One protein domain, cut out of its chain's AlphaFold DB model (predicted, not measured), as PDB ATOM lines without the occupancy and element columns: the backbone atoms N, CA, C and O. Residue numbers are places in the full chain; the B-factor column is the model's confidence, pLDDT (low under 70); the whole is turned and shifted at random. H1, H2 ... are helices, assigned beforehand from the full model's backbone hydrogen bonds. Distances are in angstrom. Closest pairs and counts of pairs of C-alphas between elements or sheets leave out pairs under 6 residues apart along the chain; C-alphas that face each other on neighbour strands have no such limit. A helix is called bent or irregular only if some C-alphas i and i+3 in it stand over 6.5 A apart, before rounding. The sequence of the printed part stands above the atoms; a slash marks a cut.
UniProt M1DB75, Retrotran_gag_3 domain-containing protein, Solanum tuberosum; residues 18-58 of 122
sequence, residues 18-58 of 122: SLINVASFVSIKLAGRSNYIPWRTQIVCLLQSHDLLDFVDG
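Overview. This is residues 18 to 58 of the 122 residues of the protein "Retrotran_gag_3 domain-containing protein" of Solanum tuberosum (UniProt M1DB75). One long helix, H2, is the body of this domain, and the stretch before it, with the single short turn H1, runs back along one side of it like the second limb of a U. Past the other end of H2 the chain turns tightly into a second short turn, H3, which sits near the last part of H2 on a different side from H1. The printed part has 41 residues with three named helices, H1, H2 and H3 in that order along the chain, and no named strand; the class is all helix. It is only just compact, close to loose, with a radius of gyration of the C-alphas of 10.8 A, and its outline is flat, spanning 28 by 23 by 12 A.

Arrangement. H2, residues 33 to 49, is the longest helix. H1, residues 22 to 25, touches it with 4 pairs of C-alphas within 8 A. The closest C-alphas of the two are those of Phe 25 and Leu 46, 6.4 A apart, and H2 touches H1 with residues 42 to 46 alone. H3, residues 53 to 56, is close to H2 but not clearly touching it, with 2 pairs of C-alphas within 8 A. Here the closest C-alphas are those of Leu 47 and Leu 53, 4.9 A apart, while the centres of H2 and H3 are 14.1 A apart. H1 and H3 are apart. In H2, 11 of 13 pairs of O of residue i and N of residue i+4 are within hydrogen-bond range. H1 and H3, with 4 residues each, are too short for such a pair, and in each the one pair of O of residue i and N of residue i+3 is within range.

Along the chain. H2 has 17 residues, Arg 33 to Ser 49, and measures 24.8 A from C-alpha 33 at (-17.579, 42.359, 23.314) to C-alpha 49 at (-38.539, 30.375, 17.534). It is irregular: C-alphas 34 and 37 are 7.7 A apart. H1, Val 22 to Phe 25, begins with C-alpha 22 at (-32.961, 37.211, 10.061) and is 5.3 A long. H3, Leu 53 to Val 56, is 5.2 A long and ends with C-alpha 56 at (-26.723, 24.172, 17.220).

Size, cuts and confidence. The two C-alphas farthest apart in the domain are those of Ser 18 and Ser 34, at 30.4 A. The first and last printed C-alphas, of Ser 18 and Gly 58, are 22.1 A apart. The printed part has no cut. The link from H1 to H2, with 7 residues, is short, and the link from H2 to H3, with 3 residues, is tight. The mean pLDDT of the printed part is 90.5, and no printed residue is under 70.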
ATOM      1  N   SER A  18     -35.459  29.531   4.074       79.50
ATOM      2  CA  SER A  18     -35.553  30.632   3.110       79.50
ATOM      3  C   SER A  18     -36.693  31.623   3.389       79.50
ATOM      4  O   SER A  18     -36.678  32.711   2.823       79.50
ATOM      5  N   LEU A  19     -37.657  31.299   4.264       83.56
ATOM      6  CA  LEU A  19     -38.675  32.248   4.746       83.56
ATOM      7  C   LEU A  19     -38.242  33.010   6.004       83.56
ATOM      8  O   LEU A  19     -38.910  33.966   6.397       83.56
ATOM      9  N   ILE A  20     -37.146  32.605   6.649       86.56
ATOM     10  CA  ILE A  20     -36.676  33.237   7.881       86.56
ATOM     11  C   ILE A  20     -35.969  34.542   7.517       86.56
ATOM     12  O   ILE A  20     -34.846  34.552   7.014       86.56
ATOM     13  N   ASN A  21     -36.617  35.668   7.808       89.06
ATOM     14  CA  ASN A  21     -35.980  36.972   7.693       89.06
ATOM     15  C   ASN A  21     -35.179  37.286   8.965       89.06
ATOM     16  O   ASN A  21     -35.703  37.837   9.933       89.06
ATOM     17  N   VAL A  22     -33.885  36.964   8.941       87.50
ATOM     18  CA  VAL A  22     -32.961  37.211  10.061       87.50
ATOM     19  C   VAL A  22     -32.882  38.699  10.421       87.50
ATOM     20  O   VAL A  22     -32.788  39.036  11.600       87.50
ATOM     21  N   ALA A  23     -32.982  39.601   9.439       87.38
ATOM     22  CA  ALA A  23     -32.910  41.043   9.679       87.38
ATOM     23  C   ALA A  23     -34.113  41.571  10.481       87.38
ATOM     24  O   ALA A  23     -33.977  42.558  11.201       87.38
ATOM     25  N   SER A  24     -35.267  40.898  10.412       86.81
ATOM     26  CA  SER A  24     -36.436  41.236  11.235       86.81
ATOM     27  C   SER A  24     -36.268  40.856  12.709       86.81
ATOM     28  O   SER A  24     -36.916  41.452  13.562       86.81
ATOM     29  N   PHE A  25     -35.420  39.870  13.015       87.25
ATOM     30  CA  PHE A  25     -35.206  39.363  14.376       87.25
ATOM     31  C   PHE A  25     -33.934  39.899  15.036       87.25
ATOM     32  O   PHE A  25     -33.858  39.966  16.261       87.25
ATOM     33  N   VAL A  26     -32.923  40.253  14.239       91.00
ATOM     34  CA  VAL A  26     -31.608  40.679  14.721       91.00
ATOM     35  C   VAL A  26     -31.359  42.117  14.278       91.00
ATOM     36  O   VAL A  26     -30.849  42.376  13.192       91.00
ATOM     37  N   SER A  27     -31.698  43.072  15.142       92.44
ATOM     38  CA  SER A  27     -31.494  44.505  14.886       92.44
ATOM     39  C   SER A  27     -30.100  45.002  15.281       92.44
ATOM     40  O   SER A  27     -29.675  46.072  14.857       92.44
ATOM     41  N   ILE A  28     -29.368  44.244  16.103       92.62
ATOM     42  CA  ILE A  28     -28.022  44.616  16.557       92.62
ATOM     43  C   ILE A  28     -27.003  43.873  15.701       92.62
ATOM     44  O   ILE A  28     -27.020  42.650  15.651       92.62
ATOM     45  N   LYS A  29     -26.072  44.591  15.068       93.31
ATOM     46  CA  LYS A  29     -24.941  43.968  14.369       93.31
ATOM     47  C   LYS A  29     -23.800  43.706  15.346       93.31
ATOM     48  O   LYS A  29     -23.400  44.628  16.047       93.31
ATOM     49  N   LEU A  30     -23.238  42.499  15.369       94.50
ATOM     50  CA  LEU A  30     -22.079  42.185  16.209       94.50
ATOM     51  C   LEU A  30     -20.892  43.093  15.844       94.50
ATOM     52  O   LEU A  30     -20.465  43.126  14.691       94.50
ATOM     53  N   ALA A  31     -20.391  43.850  16.822       92.19
ATOM     54  CA  ALA A  31     -19.307  44.818  16.635       92.19
ATOM     55  C   ALA A  31     -18.177  44.656  17.668       92.19
ATOM     56  O   ALA A  31     -17.152  45.322  17.572       92.19
ATOM     57  N   GLY A  32     -18.341  43.770  18.654       92.19
ATOM     58  CA  GLY A  32     -17.319  43.462  19.648       92.19
ATOM     59  C   GLY A  32     -17.919  42.884  20.926       92.19
ATOM     60  O   GLY A  32     -19.073  42.459  20.967       92.19
ATOM     61  N   ARG A  33     -17.132  42.882  22.008       94.12
ATOM     62  CA  ARG A  33     -17.579  42.359  23.314       94.12
ATOM     63  C   ARG A  33     -18.685  43.204  23.946       94.12
ATOM     64  O   ARG A  33     -19.535  42.658  24.639       94.12
ATOM     65  N   SER A  34     -18.689  44.512  23.688       94.94
ATOM     66  CA  SER A  34     -19.637  45.465  24.279       94.94
ATOM     67  C   SER A  34     -21.092  45.176  23.915       94.94
ATOM     68  O   SER A  34     -21.979  45.436  24.721       94.94
ATOM     69  N   ASN A  35     -21.344  44.602  22.735       95.50
ATOM     70  CA  ASN A  35     -22.692  44.291  22.270       95.50
ATOM     71  C   ASN A  35     -22.949  42.794  22.058       95.50
ATOM     72  O   ASN A  35     -23.994  42.425  21.525       95.50
ATOM     73  N   TYR A  36     -22.037  41.935  22.518       95.94
ATOM     74  CA  TYR A  36     -22.166  40.488  22.374       95.94
ATOM     75  C   TYR A  36     -23.400  39.935  23.094       95.94
ATOM     76  O   TYR A  36     -24.141  39.161  22.501       95.94
ATOM     77  N   ILE A  37     -23.650  40.341  24.344       96.50
ATOM     78  CA  ILE A  37     -24.783  39.840  25.138       96.50
ATOM     79  C   ILE A  37     -26.132  40.096  24.437       96.50
ATOM     80  O   ILE A  37     -26.836  39.126  24.155       96.50
ATOM     81  N   PRO A  38     -26.504  41.347  24.090       95.56
ATOM     82  CA  PRO A  38     -27.790  41.604  23.444       95.56
ATOM     83  C   PRO A  38     -27.859  41.079  21.999       95.56
ATOM     84  O   PRO A  38     -28.941  40.739  21.520       95.56
ATOM     85  N   TRP A  39     -26.723  40.966  21.300       96.12
ATOM     86  CA  TRP A  39     -26.658  40.284  20.006       96.12
ATOM     87  C   TRP A  39     -26.961  38.786  20.145       96.12
ATOM     88  O   TRP A  39     -27.833  38.262  19.452       96.12
ATOM     89  N   ARG A  40     -26.301  38.108  21.093       95.06
ATOM     90  CA  ARG A  40     -26.487  36.680  21.372       95.06
ATOM     91  C   ARG A  40     -27.934  36.387  21.736       95.06
ATOM     92  O   ARG A  40     -28.479  35.412  21.236       95.06
ATOM     93  N   THR A  41     -28.560  37.217  22.568       95.88
ATOM     94  CA  THR A  41     -29.969  37.041  22.935       95.88
ATOM     95  C   THR A  41     -30.875  37.025  21.704       95.88
ATOM     96  O   THR A  41     -31.688  36.116  21.581       95.88
ATOM     97  N   GLN A  42     -30.697  37.950  20.753       95.31
ATOM     98  CA  GLN A  42     -31.505  37.967  19.525       95.31
ATOM     99  C   GLN A  42     -31.288  36.718  18.663       95.31
ATOM    100  O   GLN A  42     -32.254  36.144  18.167       95.31
ATOM    101  N   ILE A  43     -30.040  36.254  18.541       94.69
ATOM    102  CA  ILE A  43     -29.723  35.017  17.814       94.69
ATOM    103  C   ILE A  43     -30.357  33.799  18.492       94.69
ATOM    104  O   ILE A  43     -30.987  32.990  17.820       94.69
ATOM    105  N   VAL A  44     -30.242  33.677  19.816       94.19
ATOM    106  CA  VAL A  44     -30.838  32.561  20.567       94.19
ATOM    107  C   VAL A  44     -32.362  32.570  20.437       94.19
ATOM    108  O   VAL A  44     -32.941  31.524  20.167       94.19
ATOM    109  N   CYS A  45     -33.014  33.732  20.549       93.12
ATOM    110  CA  CYS A  45     -34.463  33.846  20.364       93.12
ATOM    111  C   CYS A  45     -34.907  33.458  18.946       93.12
ATOM    112  O   CYS A  45     -35.920  32.775  18.796       93.12
ATOM    113  N   LEU A  46     -34.151  33.845  17.913       92.38
ATOM    114  CA  LEU A  46     -34.412  33.414  16.537       92.38
ATOM    115  C   LEU A  46     -34.297  31.890  16.404       92.38
ATOM    116  O   LEU A  46     -35.191  31.258  15.850       92.38
ATOM    117  N   LEU A  47     -33.238  31.290  16.952       91.75
ATOM    118  CA  LEU A  47     -33.034  29.841  16.879       91.75
ATOM    119  C   LEU A  47     -34.122  29.069  17.634       91.75
ATOM    120  O   LEU A  47     -34.622  28.072  17.122       91.75
ATOM    121  N   GLN A  48     -34.529  29.539  18.813       90.19
ATOM    122  CA  GLN A  48     -35.614  28.930  19.589       90.19
ATOM    123  C   GLN A  48     -36.971  29.045  18.895       90.19
ATOM    124  O   GLN A  48     -37.752  28.106  18.938       90.19
ATOM    125  N   SER A  49     -37.251  30.163  18.220       89.00
ATOM    126  CA  SER A  49     -38.539  30.375  17.534       89.00
ATOM    127  C   SER A  49     -38.755  29.441  16.337       89.00
ATOM    128  O   SER A  49     -39.875  29.329  15.841       89.00
ATOM    129  N   HIS A  50     -37.690  28.802  15.854       88.25
ATOM    130  CA  HIS A  50     -37.714  27.896  14.708       88.25
ATOM    131  C   HIS A  50     -37.277  26.470  15.068       88.25
ATOM    132  O   HIS A  50     -36.983  25.696  14.160       88.25
ATOM    133  N   ASP A  51     -37.186  26.143  16.364       86.69
ATOM    134  CA  ASP A  51     -36.684  24.853  16.865       86.69
ATOM    135  C   ASP A  51     -35.305  24.478  16.281       86.69
ATOM    136  O   ASP A  51     -34.949  23.315  16.101       86.69
ATOM    137  N   LEU A  52     -34.501  25.498  15.967       87.06
ATOM    138  CA  LEU A  52     -33.158  25.366  15.408       87.06
ATOM    139  C   LEU A  52     -32.083  25.275  16.493       87.06
ATOM    140  O   LEU A  52     -30.946  24.906  16.200       87.06
ATOM    141  N   LEU A  53     -32.418  25.624  17.738       89.38
ATOM    142  CA  LEU A  53     -31.449  25.646  18.832       89.38
ATOM    143  C   LEU A  53     -30.868  24.252  19.102       89.38
ATOM    144  O   LEU A  53     -29.661  24.127  19.280       89.38
ATOM    145  N   ASP A  54     -31.696  23.213  19.031       85.06
ATOM    146  CA  ASP A  54     -31.290  21.833  19.315       85.06
ATOM    147  C   ASP A  54     -30.309  21.263  18.276       85.06
ATOM    148  O   ASP A  54     -29.555  20.335  18.572       85.06
ATOM    149  N   PHE A  55     -30.273  21.845  17.072       84.62
ATOM    150  CA  PHE A  55     -29.274  21.526  16.048       84.62
ATOM    151  C   PHE A  55     -27.927  22.203  16.321       84.62
ATOM    152  O   PHE A  55     -26.882  21.644  15.999       84.62
ATOM    153  N   VAL A  56     -27.940  23.407  16.903       86.75
ATOM    154  CA  VAL A  56     -26.723  24.172  17.220       86.75
ATOM    155  C   VAL A  56     -26.088  23.687  18.523       86.75
ATOM    156  O   VAL A  56     -24.864  23.641  18.620       86.75
ATOM    157  N   ASP A  57     -26.906  23.304  19.504       85.00
ATOM    158  CA  ASP A  57     -26.454  22.781  20.801       85.00
ATOM    159  C   ASP A  57     -26.027  21.301  20.728       85.00
ATOM    160  O   ASP A  57     -25.422  20.767  21.652       85.00
ATOM    161  N   GLY A  58     -26.315  20.627  19.607       79.75
ATOM    162  CA  GLY A  58     -25.956  19.224  19.386       79.75
ATOM    163  C   GLY A  58     -26.884  18.218  20.074       79.75
ATOM    164  O   GLY A  58     -26.599  17.020  20.050       79.75
TER     165      GLY A  58